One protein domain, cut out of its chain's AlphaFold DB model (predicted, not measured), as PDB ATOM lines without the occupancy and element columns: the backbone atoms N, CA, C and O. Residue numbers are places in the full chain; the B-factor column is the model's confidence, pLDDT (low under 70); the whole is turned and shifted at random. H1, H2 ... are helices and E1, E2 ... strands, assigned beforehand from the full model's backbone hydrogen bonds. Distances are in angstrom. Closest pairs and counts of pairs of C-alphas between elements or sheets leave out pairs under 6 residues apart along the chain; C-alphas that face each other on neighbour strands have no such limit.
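This is residues 88 to 202 of the 293 residues of an uncharacterized protein of Pseudoalteromonas rubra (UniProt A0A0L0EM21). Two antiparallel sheets sit partly face to face as a small sandwich with crossed strands, E1 to E4 in one and E5 to E7 in the other. The long hairpin E2 and E3 runs out from this body as an arm, and residues 120 to 125 of its loop stick out. H2 covers one face of the larger sheet, on the side away from the smaller sheet, and H1 packs on E5 and E6. The printed part has 115 residues, with three named helices and seven named strands in the order H1 E1 E2 E3 E4 H2 E5 E6 E7 H3, a mixed class. It is loose, with a radius of gyration of the C-alphas of 17.8 A, and elongated, with spans of 60 by 38 by 25 A.

In the larger sheet, E1 is residues 96 to 101, E2 104 to 115 and 34.6 A long, E3 130 to 142 and 39.5 A long, and E4 148 to 152. E3 begins at C-alpha 130, (3.598, 32.356, -26.728). H2 is residues 155 to 164, 14.7 A. The smaller sheet has E5, residues 168 to 174, 20.1 A; E6, 181 to 187, 19.5 A; and E7, 193 to 197. H1 is residues 88 to 93, beginning at C-alpha 88, (-16.284, 16.168, -22.942). H3 is residues 198 to 201, ending at C-alpha 201, (-18.669, 28.454, -21.128).

The sheet E1 E2 E3 E4 is a meander, each strand the antiparallel neighbour of the one before, and twisted, with C-alphas up to 4.5 A off its best plane. N 99 and O 106 of E1 and E2, N 107 and O 138 of E2 and E3, and N 139 and O 151 of E3 and E4 are each 2.8 A apart, within hydrogen-bond range. H2 is on this sheet at a height of 8.3 A, slantwise to the strands at 48 degrees to E2 on the local plane; its closest C-alphas to E2 are Phe 158 and Tyr 106, 5.8 A. E5 E6 E7 is a second meander, with N 171 and O 184 at 2.9 A and N 185 and O 194 at 2.8 A. The two sheets form a sandwich, two sheets face to face, their strands at 52 degrees; the closest C-alphas of E1 and E5 are Ala 100 and Met 168, 6.3 A. H1 is on the smaller sheet at a height of 7.9 A, along the strands at 16 degrees to E5 on the local plane. H3 stands at that sheet's level, touches H1 with C-alphas 198 and 92 at 5.3 A, and only grazes the larger sheet with residues 200 to 201. Every O i to N i+4 pair is within hydrogen-bond range in H1, 5 of 6 are in H2, and H3 is too short for one.

The farthest C-alphas, Gly 121 and Gly 189, are 60.6 A apart. The printed part has no cut. The link E2 to E3 is long, with 14 residues. The mean pLDDT of the printed part is 81.7; residues 113 to 131, 165 to 166 and 202 are under 70.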
ATOM      1  N   ALA A  88     -15.550  14.909 -22.787       86.44
ATOM      2  CA  ALA A  88     -16.284  16.168 -22.942       86.44
ATOM      3  C   ALA A  88     -16.601  16.840 -21.593       86.44
ATOM      4  O   ALA A  88     -16.464  18.057 -21.446       86.44
ATOM      5  N   CYS A  89     -16.973  16.052 -20.578       86.62
ATOM      6  CA  CYS A  89     -17.165  16.558 -19.221       86.62
ATOM      7  C   CYS A  89     -15.855  16.999 -18.569       86.62
ATOM      8  O   CYS A  89     -15.816  18.042 -17.907       86.62
ATOM      9  N   LEU A  90     -14.774  16.242 -18.778       84.56
ATOM     10  CA  LEU A  90     -13.445  16.633 -18.323       84.56
ATOM     11  C   LEU A  90     -13.041  17.983 -18.926       84.56
ATOM     12  O   LEU A  90     -12.643  18.882 -18.193       84.56
ATOM     13  N   ASP A  91     -13.207  18.159 -20.233       84.25
ATOM     14  CA  ASP A  91     -12.848  19.398 -20.922       84.25
ATOM     15  C   ASP A  91     -13.733  20.576 -20.490       84.25
ATOM     16  O   ASP A  91     -13.220  21.675 -20.262       84.25
ATOM     17  N   SER A  92     -15.033  20.344 -20.275       85.31
ATOM     18  CA  SER A  92     -15.989  21.367 -19.814       85.31
ATOM     19  C   SER A  92     -15.728  21.843 -18.385       85.31
ATOM     20  O   SER A  92     -15.965  23.004 -18.060       85.31
ATOM     21  N   THR A  93     -15.224  20.960 -17.521       86.12
ATOM     22  CA  THR A  93     -14.905  21.287 -16.121       86.12
ATOM     23  C   THR A  93     -13.453  21.734 -15.934       86.12
ATOM     24  O   THR A  93     -13.105  22.330 -14.911       86.12
ATOM     25  N   LYS A  94     -12.583  21.506 -16.923       84.38
ATOM     26  CA  LYS A  94     -11.173  21.896 -16.865       84.38
ATOM     27  C   LYS A  94     -11.020  23.413 -16.758       84.38
ATOM     28  O   LYS A  94     -11.463  24.174 -17.616       84.38
ATOM     29  N   GLY A  95     -10.336  23.844 -15.697       83.88
ATOM     30  CA  GLY A  95     -10.080  25.262 -15.421       83.88
ATOM     31  C   GLY A  95     -11.311  26.040 -14.948       83.88
ATOM     32  O   GLY A  95     -11.200  27.253 -14.749       83.88
ATOM     33  N   LEU A  96     -12.453  25.367 -14.760       87.94
ATOM     34  CA  LEU A  96     -13.670  25.965 -14.236       87.94
ATOM     35  C   LEU A  96     -13.587  26.058 -12.710       87.94
ATOM     36  O   LEU A  96     -13.379  25.071 -12.010       87.94
ATOM     37  N   ASN A  97     -13.760  27.267 -12.196       89.19
ATOM     38  CA  ASN A  97     -13.909  27.557 -10.780       89.19
ATOM     39  C   ASN A  97     -15.290  28.155 -10.588       89.19
ATOM     40  O   ASN A  97     -15.655  29.075 -11.316       89.19
ATOM     41  N   VAL A  98     -16.039  27.663  -9.609       90.38
ATOM     42  CA  VAL A  98     -17.370  28.187  -9.316       90.38
ATOM     43  C   VAL A  98     -17.478  28.465  -7.823       90.38
ATOM     44  O   VAL A  98     -16.948  27.710  -7.008       90.38
ATOM     45  N   PHE A  99     -18.129  29.567  -7.473       90.62
ATOM     46  CA  PHE A  99     -18.424  29.966  -6.104       90.62
ATOM     47  C   PHE A  99     -19.904  30.309  -6.007       90.62
ATOM     48  O   PHE A  99     -20.393  31.088  -6.818       90.62
ATOM     49  N   ALA A 100     -20.616  29.752  -5.031       90.31
ATOM     50  CA  ALA A 100     -21.971  30.199  -4.727       90.31
ATOM     51  C   ALA A 100     -21.954  31.291  -3.650       90.31
ATOM     52  O   ALA A 100     -21.114  31.282  -2.744       90.31
ATOM     53  N   THR A 101     -22.914  32.189  -3.762       90.69
ATOM     54  CA  THR A 101     -23.231  33.299  -2.862       90.69
ATOM     55  C   THR A 101     -24.743  33.302  -2.646       90.69
ATOM     56  O   THR A 101     -25.450  32.537  -3.308       90.69
ATOM     57  N   ASP A 102     -25.251  34.163  -1.769       89.12
ATOM     58  CA  ASP A 102     -26.699  34.282  -1.545       89.12
ATOM     59  C   ASP A 102     -27.446  34.767  -2.804       89.12
ATOM     60  O   ASP A 102     -28.595  34.390  -3.025       89.12
ATOM     61  N   ASP A 103     -26.761  35.510  -3.679       90.81
ATOM     62  CA  ASP A 103     -27.343  36.104  -4.888       90.81
ATOM     63  C   ASP A 103     -27.213  35.208  -6.140       90.81
ATOM     64  O   ASP A 103     -27.789  35.507  -7.190       90.81
ATOM     65  N   GLY A 104     -26.452  34.108  -6.064       92.44
ATOM     66  CA  GLY A 104     -26.238  33.203  -7.199       92.44
ATOM     67  C   GLY A 104     -24.851  32.559  -7.273       92.44
ATOM     68  O   GLY A 104     -24.141  32.439  -6.272       92.44
ATOM     69  N   TYR A 105     -24.454  32.133  -8.475       93.25
ATOM     70  CA  TYR A 105     -23.188  31.443  -8.742       93.25
ATOM     71  C   TYR A 105     -22.248  32.295  -9.592       93.25
ATOM     72  O   TYR A 105     -22.597  32.720 -10.687       93.25
ATOM     73  N   TYR A 106     -21.014  32.466  -9.138       94.19
ATOM     74  CA  TYR A 106     -19.937  33.107  -9.881       94.19
ATOM     75  C   TYR A 106     -19.022  32.050 -10.481       94.19
ATOM     76  O   TYR A 106     -18.450  31.235  -9.760       94.19
ATOM     77  N   LEU A 107     -18.862  32.074 -11.799       93.56
ATOM     78  CA  LEU A 107     -18.048  31.139 -12.559       93.56
ATOM     79  C   LEU A 107     -16.832  31.874 -13.120       93.56
ATOM     80  O   LEU A 107     -16.930  33.004 -13.589       93.56
ATOM     81  N   ARG A 108     -15.684  31.204 -13.122       92.38
ATOM     82  CA  ARG A 108     -14.474  31.634 -13.820       92.38
ATOM     83  C   ARG A 108     -13.895  30.456 -14.563       92.38
ATOM     84  O   ARG A 108     -13.637  29.421 -13.949       92.38
ATOM     85  N   ARG A 109     -13.555  30.649 -15.830       89.19
ATOM     86  CA  ARG A 109     -12.783  29.673 -16.594       89.19
ATOM     87  C   ARG A 109     -11.446  30.251 -17.012       89.19
ATOM     88  O   ARG A 109     -11.396  31.332 -17.589       89.19
ATOM     89  N   GLN A 110     -10.367  29.535 -16.712       84.88
ATOM     90  CA  GLN A 110      -9.052  29.842 -17.272       84.88
ATOM     91  C   GLN A 110      -8.938  29.228 -18.666       84.88
ATOM     92  O   GLN A 110      -9.006  28.008 -18.816       84.88
ATOM     93  N   LEU A 111      -8.749  30.080 -19.667       78.56
ATOM     94  CA  LEU A 111      -8.521  29.696 -21.051       78.56
ATOM     95  C   LEU A 111      -7.023  29.821 -21.321       78.56
ATOM     96  O   LEU A 111      -6.463  30.917 -21.286       78.56
ATOM     97  N   ALA A 112      -6.365  28.688 -21.546       73.75
ATOM     98  CA  ALA A 112      -4.977  28.657 -21.987       73.75
ATOM     99  C   ALA A 112      -4.954  28.270 -23.464       73.75
ATOM    100  O   ALA A 112      -5.407  27.180 -23.816       73.75
ATOM    101  N   TYR A 113      -4.423  29.144 -24.315       68.19
ATOM    102  CA  TYR A 113      -4.207  28.840 -25.726       68.19
ATOM    103  C   TYR A 113      -2.787  29.214 -26.142       68.19
ATOM    104  O   TYR A 113      -2.208  30.212 -25.706       68.19
ATOM    105  N   THR A 114      -2.209  28.380 -26.997       63.16
ATOM    106  CA  THR A 114      -0.914  28.626 -27.624       63.16
ATOM    107  C   THR A 114      -1.156  29.149 -29.027       63.16
ATOM    108  O   THR A 114      -1.630  28.404 -29.883       63.16
ATOM    109  N   SER A 115      -0.827  30.413 -29.287       62.50
ATOM    110  CA  SER A 115      -0.841  30.934 -30.655       62.50
ATOM    111  C   SER A 115       0.519  30.699 -31.306       62.50
ATOM    112  O   SER A 115       1.543  31.185 -30.816       62.50
ATOM    113  N   SER A 116       0.540  29.982 -32.424       54.66
ATOM    114  CA  SER A 116       1.701  29.926 -33.310       54.66
ATOM    115  C   SER A 116       1.611  31.108 -34.273       54.66
ATOM    116  O   SER A 116       0.720  31.145 -35.119       54.66
ATOM    117  N   LYS A 117       2.503  32.099 -34.169       51.09
ATOM    118  CA  LYS A 117       2.597  33.132 -35.213       51.09
ATOM    119  C   LYS A 117       3.207  32.503 -36.465       51.09
ATOM    120  O   LYS A 117       4.411  32.274 -36.512       51.09
ATOM    121  N   ILE A 118       2.381  32.232 -37.472       52.16
ATOM    122  CA  ILE A 118       2.853  31.867 -38.810       52.16
ATOM    123  C   ILE A 118       3.151  33.173 -39.551       52.16
ATOM    124  O   ILE A 118       2.251  33.980 -39.771       52.16
ATOM    125  N   LEU A 119       4.415  33.405 -39.908       49.75
ATOM    126  CA  LEU A 119       4.801  34.515 -40.781       49.75
ATOM    127  C   LEU A 119       4.631  34.073 -42.244       49.75
ATOM    128  O   LEU A 119       5.307  33.126 -42.657       49.75
ATOM    129  N   PRO A 120       3.778  34.733 -43.051       44.22
ATOM    130  CA  PRO A 120       3.663  34.424 -44.472       44.22
ATOM    131  C   PRO A 120       5.013  34.626 -45.178       44.22
ATOM    132  O   PRO A 120       5.626  35.687 -45.061       44.22
ATOM    133  N   GLY A 121       5.489  33.615 -45.911       56.62
ATOM    134  CA  GLY A 121       6.661  33.729 -46.791       56.62
ATOM    135  C   GLY A 121       8.036  33.449 -46.167       56.62
ATOM    136  O   GLY A 121       9.043  33.644 -46.847       56.62
ATOM    137  N   LYS A 122       8.126  32.966 -44.920       49.69
ATOM    138  CA  LYS A 122       9.391  32.470 -44.346       49.69
ATOM    139  C   LYS A 122       9.263  31.021 -43.877       49.69
ATOM    140  O   LYS A 122       8.236  30.623 -43.342       49.69
ATOM    141  N   VAL A 123      10.323  30.248 -44.130       47.69
ATOM    142  CA  VAL A 123      10.501  28.832 -43.764       47.69
ATOM    143  C   VAL A 123       9.998  28.560 -42.343       47.69
ATOM    144  O   VAL A 123      10.248  29.361 -41.442       47.69
ATOM    145  N   LEU A 124       9.312  27.422 -42.172       47.28
ATOM    146  CA  LEU A 124       8.750  26.886 -40.926       47.28
ATOM    147  C   LEU A 124       9.834  26.668 -39.857       47.28
ATOM    148  O   LEU A 124      10.238  25.545 -39.573       47.28
ATOM    149  N   ILE A 125      10.314  27.745 -39.248       50.25
ATOM    150  CA  ILE A 125      10.994  27.680 -37.961       50.25
ATOM    151  C   ILE A 125       9.901  27.980 -36.935       50.25
ATOM    152  O   ILE A 125       9.405  29.111 -36.932       50.25
ATOM    153  N   PRO A 126       9.469  27.009 -36.109       50.91
ATOM    154  CA  PRO A 126       8.524  27.277 -35.036       50.91
ATOM    155  C   PRO A 126       9.185  28.250 -34.055       50.91
ATOM    156  O   PRO A 126       9.946  27.864 -33.171       50.91
ATOM    157  N   TYR A 127       8.940  29.541 -34.258       50.25
ATOM    158  CA  TYR A 127       9.305  30.574 -33.304       50.25
ATOM    159  C   TYR A 127       8.470  30.362 -32.042       50.25
ATOM    160  O   TYR A 127       7.282  30.049 -32.133       50.25
ATOM    161  N   ALA A 128       9.128  30.501 -30.888       56.81
ATOM    162  CA  ALA A 128       8.609  30.241 -29.549       56.81
ATOM    163  C   ALA A 128       7.094  30.477 -29.427       56.81
ATOM    164  O   ALA A 128       6.613  31.603 -29.578       56.81
ATOM    165  N   SER A 129       6.349  29.407 -29.150       58.38
ATOM    166  CA  SER A 129       4.921  29.484 -28.854       58.38
ATOM    167  C   SER A 129       4.716  30.401 -27.650       58.38
ATOM    168  O   SER A 129       5.174  30.085 -26.549       58.38
ATOM    169  N   GLN A 130       4.037  31.529 -27.845       63.22
ATOM    170  CA  GLN A 130       3.598  32.356 -26.728       63.22
ATOM    171  C   GLN A 130       2.335  31.721 -26.149       63.22
ATOM    172  O   GLN A 130       1.350  31.493 -26.856       63.22
ATOM    173  N   SER A 131       2.405  31.361 -24.868       65.75
ATOM    174  CA  SER A 131       1.246  30.899 -24.112       65.75
ATOM    175  C   SER A 131       0.467  32.122 -23.648       65.75
ATOM    176  O   SER A 131       1.012  32.969 -22.935       65.75
ATOM    177  N   HIS A 132      -0.790  32.220 -24.063       71.31
ATOM    178  CA  HIS A 132      -1.715  33.233 -23.583       71.31
ATOM    179  C   HIS A 132      -2.658  32.590 -22.565       71.31
ATOM    180  O   HIS A 132      -3.203  31.511 -22.796       71.31
ATOM    181  N   SER A 133      -2.836  33.258 -21.425       76.56
ATOM    182  CA  SER A 133      -3.805  32.879 -20.399       76.56
ATOM    183  C   SER A 133      -4.806  34.013 -20.252       76.56
ATOM    184  O   SER A 133      -4.470  35.054 -19.688       76.56
ATOM    185  N   SER A 134      -6.032  33.807 -20.719       83.75
ATOM    186  CA  SER A 134      -7.163  34.684 -20.415       83.75
ATOM    187  C   SER A 134      -8.091  34.005 -19.406       83.75
ATOM    188  O   SER A 134      -8.001  32.804 -19.138       83.75
ATOM    189  N   ALA A 135      -8.954  34.790 -18.769       88.12
ATOM    190  CA  ALA A 135     -10.009  34.260 -17.925       88.12
ATOM    191  C   ALA A 135     -11.328  34.917 -18.310       88.12
ATOM    192  O   ALA A 135     -11.383  36.137 -18.441       88.12
ATOM    193  N   ALA A 136     -12.359  34.098 -18.470       89.75
ATOM    194  CA  ALA A 136     -13.728  34.549 -18.653       89.75
ATOM    195  C   ALA A 136     -14.498  34.352 -17.345       89.75
ATOM    196  O   ALA A 136     -14.217  33.408 -16.591       89.75
ATOM    197  N   TYR A 137     -15.421  35.268 -17.066       91.88
ATOM    198  CA  TYR A 137     -16.168  35.318 -15.819       91.88
ATOM    199  C   TYR A 137     -17.660  35.441 -16.115       91.88
ATOM    200  O   TYR A 137     -18.070  36.268 -16.930       91.88
ATOM    201  N   TRP A 138     -18.466  34.655 -15.405       94.31
ATOM    202  CA  TRP A 138     -19.921  34.707 -15.505       94.31
ATOM    203  C   TRP A 138     -20.587  34.712 -14.132       94.31
ATOM    204  O   TRP A 138     -20.020  34.231 -13.150       94.31
ATOM    205  N   PHE A 139     -21.808  35.227 -14.082       94.31
ATOM    206  CA  PHE A 139     -22.668  35.248 -12.913       94.31
ATOM    207  C   PHE A 139     -24.040  34.670 -13.263       94.31
ATOM    208  O   PHE A 139     -24.754  35.196 -14.113       94.31
ATOM    209  N   VAL A 140     -24.397  33.575 -12.605       94.00
ATOM    210  CA  VAL A 140     -25.695  32.915 -12.712       94.00
ATOM    211  C   VAL A 140     -26.566  33.374 -11.555       94.00
ATOM    212  O   VAL A 140     -26.246  33.084 -10.406       94.00
ATOM    213  N   SER A 141     -27.678  34.034 -11.844       93.94
ATOM    214  CA  SER A 141     -28.607  34.561 -10.831       93.94
ATOM    215  C   SER A 141     -30.053  34.312 -11.225       93.94
ATOM    216  O   SER A 141     -30.326  33.930 -12.361       93.94
ATOM    217  N   LYS A 142     -30.983  34.515 -10.292       89.50
ATOM    218  CA  LYS A 142     -32.414  34.567 -10.595       89.50
ATOM    219  C   LYS A 142     -32.821  36.007 -10.900       89.50
ATOM    220  O   LYS A 142     -32.379  36.927 -10.219       89.50
ATOM    221  N   ASN A 143     -33.642  36.201 -11.925       90.00
ATOM    222  CA  ASN A 143     -34.261  37.492 -12.218       90.00
ATOM    223  C   ASN A 143     -35.485  37.744 -11.310       90.00
ATOM    224  O   ASN A 143     -35.853  36.906 -10.487       90.00
ATOM    225  N   GLU A 144     -36.158  38.882 -11.496       93.31
ATOM    226  CA  GLU A 144     -37.360  39.271 -10.733       93.31
ATOM    227  C   GLU A 144     -38.537  38.280 -10.864       93.31
ATOM    228  O   GLU A 144     -39.455  38.292 -10.047       93.31
ATOM    229  N   HIS A 145     -38.501  37.395 -11.865       92.56
ATOM    230  CA  HIS A 145     -39.515  36.375 -12.140       92.56
ATOM    231  C   HIS A 145     -39.095  34.970 -11.675       92.56
ATOM    232  O   HIS A 145     -39.684  33.981 -12.109       92.56
ATOM    233  N   ASP A 146     -38.071  34.863 -10.821       88.75
ATOM    234  CA  ASP A 146     -37.510  33.598 -10.324       88.75
ATOM    235  C   ASP A 146     -36.891  32.700 -11.420       88.75
ATOM    236  O   ASP A 146     -36.711  31.494 -11.236       88.75
ATOM    237  N   GLN A 147     -36.535  33.276 -12.573       88.69
ATOM    238  CA  GLN A 147     -35.906  32.553 -13.680       88.69
ATOM    239  C   GLN A 147     -34.389  32.722 -13.649       88.69
ATOM    240  O   GLN A 147     -33.886  33.829 -13.467       88.69
ATOM    241  N   TRP A 148     -33.655  31.631 -13.869       88.38
ATOM    242  CA  TRP A 148     -32.198  31.673 -13.940       88.38
ATOM    243  C   TRP A 148     -31.704  32.367 -15.216       88.38
ATOM    244  O   TRP A 148     -32.170  32.072 -16.315       88.38
ATOM    245  N   GLN A 149     -30.712  33.236 -15.061       90.38
ATOM    246  CA  GLN A 149     -30.018  33.954 -16.130       90.38
ATOM    247  C   GLN A 149     -28.500  33.857 -15.931       90.38
ATOM    248  O   GLN A 149     -28.034  33.770 -14.795       90.38
ATOM    249  N   LEU A 150     -27.737  33.885 -17.025       90.69
ATOM    250  CA  LEU A 150     -26.273  33.954 -17.032       90.69
ATOM    251  C   LEU A 150     -25.870  35.315 -17.580       90.69
ATOM    252  O   LEU A 150     -26.147  35.623 -18.735       90.69
ATOM    253  N   ASN A 151     -25.175  36.089 -16.764       91.38
ATOM    254  CA  ASN A 151     -24.636  37.384 -17.141       91.38
ATOM    255  C   ASN A 151     -23.110  37.310 -17.165       91.38
ATOM    256  O   ASN A 151     -22.507  36.535 -16.418       91.38
ATOM    257  N   GLN A 152     -22.462  38.131 -17.986       89.81
ATOM    258  CA  GLN A 152     -21.025  38.350 -17.837       89.81
ATOM    259  C   GLN A 152     -20.751  39.116 -16.533       89.81
ATOM    260  O   GLN A 152     -21.549  39.944 -16.095       89.81
ATOM    261  N   THR A 153     -19.627  38.818 -15.893       93.88
ATOM    262  CA  THR A 153     -19.160  39.513 -14.683       93.88
ATOM    263  C   THR A 153     -17.671  39.809 -14.827       93.88
ATOM    264  O   THR A 153     -17.060  39.509 -15.853       93.88
ATOM    265  N   ASP A 154     -17.072  40.417 -13.811       93.56
ATOM    266  CA  ASP A 154     -15.664  40.778 -13.804       93.56
ATOM    267  C   ASP A 154     -14.870  40.027 -12.721       93.56
ATOM    268  O   ASP A 154     -15.392  39.324 -11.847       93.56
ATOM    269  N   GLN A 155     -13.547  40.175 -12.790       94.62
ATOM    270  CA  GLN A 155     -12.625  39.537 -11.857       94.62
ATOM    271  C   GLN A 155     -12.814  40.019 -10.409       94.62
ATOM    272  O   GLN A 155     -12.559  39.254  -9.474       94.62
ATOM    273  N   GLN A 156     -13.218  41.271 -10.198       95.81
ATOM    274  CA  GLN A 156     -13.389  41.847  -8.868       95.81
ATOM    275  C   GLN A 156     -14.618  41.252  -8.177       95.81
ATOM    276  O   GLN A 156     -14.505  40.792  -7.038       95.81
ATOM    277  N   GLN A 157     -15.753  41.185  -8.873       94.31
ATOM    278  CA  GLN A 157     -16.973  40.537  -8.397       94.31
ATOM    279  C   GLN A 157     -16.729  39.051  -8.098       94.31
ATOM    280  O   GLN A 157     -17.023  38.591  -6.992       94.31
ATOM    281  N   PHE A 158     -16.054  38.328  -9.000       93.81
ATOM    282  CA  PHE A 158     -15.667  36.932  -8.766       93.81
ATOM    283  C   PHE A 158     -14.776  36.757  -7.521       93.81
ATOM    284  O   PHE A 158     -14.974  35.843  -6.717       93.81
ATOM    285  N   ASN A 159     -13.788  37.634  -7.321       92.81
ATOM    286  CA  ASN A 159     -12.904  37.572  -6.153       92.81
ATOM    287  C   ASN A 159     -13.627  37.899  -4.840       92.81
ATOM    288  O   ASN A 159     -13.226  37.392  -3.791       92.81
ATOM    289  N   ASN A 160     -14.664  38.734  -4.879       92.69
ATOM    290  CA  ASN A 160     -15.502  39.000  -3.715       92.69
ATOM    291  C   ASN A 160     -16.359  37.778  -3.370       92.69
ATOM    292  O   ASN A 160     -16.337  37.343  -2.219       92.69
ATOM    293  N   ALA A 161     -16.986  37.146  -4.366       90.25
ATOM    294  CA  ALA A 161     -17.713  35.888  -4.190       90.25
ATOM    295  C   ALA A 161     -16.815  34.771  -3.630       90.25
ATOM    296  O   ALA A 161     -17.188  34.052  -2.705       90.25
ATOM    297  N   LYS A 162     -15.564  34.684  -4.104       87.12
ATOM    298  CA  LYS A 162     -14.562  33.743  -3.581       87.12
ATOM    299  C   LYS A 162     -14.314  33.891  -2.076       87.12
ATOM    300  O   LYS A 162     -13.925  32.911  -1.451       87.12
ATOM    301  N   LYS A 163     -14.487  35.080  -1.488       86.25
ATOM    302  CA  LYS A 163     -14.312  35.292  -0.038       86.25
ATOM    303  C   LYS A 163     -15.499  34.778   0.773       86.25
ATOM    304  O   LYS A 163     -15.312  34.424   1.928       86.25
ATOM    305  N   GLN A 164     -16.685  34.729   0.171       80.81
ATOM    306  CA  GLN A 164     -17.917  34.279   0.820       80.81
ATOM    307  C   GLN A 164     -18.055  32.747   0.859       80.81
ATOM    308  O   GLN A 164     -18.948  32.264   1.540       80.81
ATOM    309  N   GLN A 165     -17.177  32.009   0.155       68.31
ATOM    310  CA  GLN A 165     -17.058  30.538   0.097       68.31
ATOM    311  C   GLN A 165     -18.271  29.762   0.623       68.31
ATOM    312  O   GLN A 165     -18.306  29.362   1.785       68.31
ATOM    313  N   SER A 166     -19.221  29.449  -0.254       67.81
ATOM    314  CA  SER A 166     -20.198  28.405   0.046       67.81
ATOM    315  C   SER A 166     -19.734  27.046  -0.482       67.81
ATOM    316  O   SER A 166     -19.017  26.931  -1.483       67.81
ATOM    317  N   ASN A 167     -20.155  25.995   0.217       76.75
ATOM    318  CA  ASN A 167     -19.940  24.615  -0.189       76.75
ATOM    319  C   ASN A 167     -20.751  24.353  -1.462       76.75
ATOM    320  O   ASN A 167     -21.974  24.245  -1.407       76.75
ATOM    321  N   MET A 168     -20.089  24.250  -2.609       83.94
ATOM    322  CA  MET A 168     -20.756  24.034  -3.887       83.94
ATOM    323  C   MET A 168     -20.142  22.848  -4.627       83.94
ATOM    324  O   MET A 168     -18.946  22.569  -4.553       83.94
ATOM    325  N   LEU A 169     -21.013  22.123  -5.314       85.31
ATOM    326  CA  LEU A 169     -20.735  20.932  -6.082       85.31
ATOM    327  C   LEU A 169     -21.017  21.221  -7.555       85.31
ATOM    328  O   LEU A 169     -22.142  21.561  -7.917       85.31
ATOM    329  N   VAL A 170     -20.001  21.056  -8.399       88.62
ATOM    330  CA  VAL A 170     -20.164  21.036  -9.856       88.62
ATOM    331  C   VAL A 170     -20.076  19.589 -10.303       88.62
ATOM    332  O   VAL A 170     -19.057  18.929 -10.095       88.62
ATOM    333  N   THR A 171     -21.147  19.082 -10.898       89.00
ATOM    334  CA  THR A 171     -21.151  17.765 -11.541       89.00
ATOM    335  C   THR A 171     -21.329  17.937 -13.042       89.00
ATOM    336  O   THR A 171     -21.811  18.974 -13.490       89.00
ATOM    337  N   CYS A 172     -20.905  16.954 -13.829       89.19
ATOM    338  CA  CYS A 172     -21.141  16.956 -15.265       89.19
ATOM    339  C   CYS A 172     -21.742  15.624 -15.685       89.19
ATOM    340  O   CYS A 172     -21.339  14.571 -15.195       89.19
ATOM    341  N   HIS A 173     -22.708  15.677 -16.587       87.94
ATOM    342  CA  HIS A 173     -23.260  14.504 -17.242       87.94
ATOM    343  C   HIS A 173     -23.489  14.804 -18.722       87.94
ATOM    344  O   HIS A 173     -23.615  15.959 -19.117       87.94
ATOM    345  N   LEU A 174     -23.532  13.769 -19.556       88.06
ATOM    346  CA  LEU A 174     -23.880  13.936 -20.964       88.06
ATOM    347  C   LEU A 174     -25.397  13.923 -21.126       88.06
ATOM    348  O   LEU A 174     -26.085  13.066 -20.567       88.06
ATOM    349  N   ASN A 175     -25.920  14.848 -21.927       86.62
ATOM    350  CA  ASN A 175     -27.293  14.773 -22.400       86.62
ATOM    351  C   ASN A 175     -27.472  13.477 -23.208       86.62
ATOM    352  O   ASN A 175     -26.732  13.243 -24.163       86.62
ATOM    353  N   SER A 176     -28.463  12.653 -22.862       87.56
ATOM    354  CA  SER A 176     -28.678  11.356 -23.520       87.56
ATOM    355  C   SER A 176     -28.900  11.472 -25.031       87.56
ATOM    356  O   SER A 176     -28.511  10.575 -25.775       87.56
ATOM    357  N   ASN A 177     -29.498  12.577 -25.481       90.50
ATOM    358  CA  ASN A 177     -29.896  12.778 -26.870       90.50
ATOM    359  C   ASN A 177     -28.778  13.432 -27.684       90.50
ATOM    360  O   ASN A 177     -28.441  12.951 -28.760       90.50
ATOM    361  N   SER A 178     -28.197  14.525 -27.182       90.25
ATOM    362  CA  SER A 178     -27.202  15.306 -27.932       90.25
ATOM    363  C   SER A 178     -25.756  14.908 -27.651       90.25
ATOM    364  O   SER A 178     -24.864  15.380 -28.350       90.25
ATOM    365  N   GLN A 179     -25.511  14.091 -26.620       89.88
ATOM    366  CA  GLN A 179     -24.173  13.777 -26.102       89.88
ATOM    367  C   GLN A 179     -23.364  15.022 -25.696       89.88
ATOM    368  O   GLN A 179     -22.148  14.950 -25.529       89.88
ATOM    369  N   ARG A 180     -24.029  16.171 -25.509       89.75
ATOM    370  CA  ARG A 180     -23.391  17.407 -25.047       89.75
ATOM    371  C   ARG A 180     -23.248  17.416 -23.524       89.75
ATOM    372  O   ARG A 180     -24.150  16.923 -22.838       89.75
ATOM    373  N   PRO A 181     -22.154  17.978 -22.989       89.25
ATOM    374  CA  PRO A 181     -21.945  18.078 -21.552       89.25
ATOM    375  C   PRO A 181     -22.943  19.056 -20.921       89.25
ATOM    376  O   PRO A 181     -23.130  20.178 -21.390       89.25
ATOM    377  N   ILE A 182     -23.563  18.632 -19.826       90.56
ATOM    378  CA  ILE A 182     -24.403  19.446 -18.952       90.56
ATOM    379  C   ILE A 182     -23.703  19.531 -17.600       90.56
ATOM    380  O   ILE A 182     -23.495  18.521 -16.927       90.56
ATOM    381  N   LEU A 183     -23.339  20.747 -17.213       90.50
ATOM    382  CA  LEU A 183     -22.793  21.093 -15.913       90.50
ATOM    383  C   LEU A 183     -23.939  21.375 -14.950       90.50
ATOM    384  O   LEU A 183     -24.667  22.346 -15.119       90.50
ATOM    385  N   GLN A 184     -24.076  20.561 -13.915       91.50
ATOM    386  CA  GLN A 184     -25.028  20.807 -12.844       91.50
ATOM    387  C   GLN A 184     -24.313  21.465 -11.664       91.50
ATOM    388  O   GLN A 184     -23.439  20.852 -11.040       91.50
ATOM    389  N   LEU A 185     -24.691  22.704 -11.352       90.94
ATOM    390  CA  LEU A 185     -24.237  23.438 -10.175       90.94
ATOM    391  C   LEU A 185     -25.230  23.213  -9.036       90.94
ATOM    392  O   LEU A 185     -26.434  23.413  -9.200       90.94
ATOM    393  N   LYS A 186     -24.731  22.811  -7.868       88.44
ATOM    394  CA  LYS A 186     -25.551  22.572  -6.679       88.44
ATOM    395  C   LYS A 186     -24.849  23.082  -5.432       88.44
ATOM    396  O   LYS A 186     -23.714  22.703  -5.156       88.44
ATOM    397  N   THR A 187     -25.534  23.895  -4.637       87.88
ATOM    398  CA  THR A 187     -25.045  24.267  -3.303       87.88
ATOM    399  C   THR A 187     -25.306  23.109  -2.345       87.88
ATOM    400  O   THR A 187     -26.404  22.548  -2.312       87.88
ATOM    401  N   ILE A 188     -24.302  22.705  -1.577       82.12
ATOM    402  CA  ILE A 188     -24.414  21.587  -0.642       82.12
ATOM    403  C   ILE A 188     -25.388  21.958   0.477       82.12
ATOM    404  O   ILE A 188     -25.324  23.050   1.031       82.12
ATOM    405  N   GLY A 189     -26.320  21.051   0.776       78.88
ATOM    406  CA  GLY A 189     -27.431  21.301   1.698       78.88
ATOM    407  C   GLY A 189     -28.627  22.023   1.065       78.88
ATOM    408  O   GLY A 189     -29.692  22.051   1.673       78.88
ATOM    409  N   SER A 190     -28.504  22.542  -0.162       82.50
ATOM    410  CA  SER A 190     -29.631  23.115  -0.901       82.50
ATOM    411  C   SER A 190     -30.353  22.058  -1.738       82.50
ATOM    412  O   SER A 190     -29.742  21.158  -2.326       82.50
ATOM    413  N   ALA A 191     -31.678  22.193  -1.824       80.31
ATOM    414  CA  ALA A 191     -32.498  21.451  -2.778       80.31
ATOM    415  C   ALA A 191     -32.380  22.010  -4.207       80.31
ATOM    416  O   ALA A 191     -32.751  21.329  -5.160       80.31
ATOM    417  N   GLN A 192     -31.870  23.235  -4.363       81.38
ATOM    418  CA  GLN A 192     -31.742  23.886  -5.660       81.38
ATOM    419  C   GLN A 192     -30.489  23.405  -6.397       81.38
ATOM    420  O   GLN A 192     -29.393  23.329  -5.834       81.38
ATOM    421  N   SER A 193     -30.666  23.118  -7.682       87.00
ATOM    422  CA  SER A 193     -29.595  22.879  -8.640       87.00
ATOM    423  C   SER A 193     -29.931  23.571  -9.954       87.00
ATOM    424  O   SER A 193     -31.105  23.694 -10.304       87.00
ATOM    425  N   ILE A 194     -28.905  23.986 -10.686       89.44
ATOM    426  CA  ILE A 194     -29.040  24.536 -12.032       89.44
ATOM    427  C   ILE A 194     -28.190  23.729 -13.002       89.44
ATOM    428  O   ILE A 194     -27.039  23.414 -12.711       89.44
ATOM    429  N   ASP A 195     -28.764  23.432 -14.162       89.88
ATOM    430  CA  ASP A 195     -28.082  22.774 -15.266       89.88
ATOM    431  C   ASP A 195     -27.678  23.822 -16.313       89.88
ATOM    432  O   ASP A 195     -28.506  24.596 -16.794       89.88
ATOM    433  N   LEU A 196     -26.398  23.840 -16.674       88.75
ATOM    434  CA  LEU A 196     -25.799  24.693 -17.696       88.75
ATOM    435  C   LEU A 196     -25.225  23.808 -18.799       88.75
ATOM    436  O   LEU A 196     -24.542  22.828 -18.512       88.75
ATOM    437  N   GLN A 197     -25.435  24.146 -20.068       86.38
ATOM    438  CA  GLN A 197     -24.715  23.452 -21.140       86.38
ATOM    439  C   GLN A 197     -23.233  23.858 -21.093       86.38
ATOM    440  O   GLN A 197     -22.915  25.045 -21.084       86.38
ATOM    441  N   GLY A 198     -22.327  22.878 -21.042       73.06
ATOM    442  CA  GLY A 198     -20.887  23.113 -20.875       73.06
ATOM    443  C   GLY A 198     -20.268  23.922 -22.015       73.06
ATOM    444  O   GLY A 198     -19.356  24.719 -21.787       73.06
ATOM    445  N   ASP A 199     -20.831  23.786 -23.217       78.06
ATOM    446  CA  ASP A 199     -20.391  24.500 -24.417       78.06
ATOM    447  C   ASP A 199     -20.606  26.024 -24.299       78.06
ATOM    448  O   ASP A 199     -19.861  26.795 -24.894       78.06
ATOM    449  N   LEU A 200     -21.551  26.481 -23.463       72.12
ATOM    450  CA  LEU A 200     -21.834  27.913 -23.255       72.12
ATOM    451  C   LEU A 200     -20.693  28.641 -22.531       72.12
ATOM    452  O   LEU A 200     -20.593  29.862 -22.583       72.12
ATOM    453  N   LEU A 201     -19.818  27.899 -21.847       73.81
ATOM    454  CA  LEU A 201     -18.669  28.454 -21.128       73.81
ATOM    455  C   LEU A 201     -17.380  28.410 -21.965       73.81
ATOM    456  O   LEU A 201     -16.288  28.568 -21.406       73.81
ATOM    457  N   MET A 202     -17.470  28.096 -23.263       66.19
ATOM    458  CA  MET A 202     -16.314  27.935 -24.157       66.19
ATOM    459  C   MET A 202     -15.969  29.207 -24.944       66.19
ATOM    460  O   MET A 202     -14.787  29.398 -25.222       66.19
TER     461      MET A 202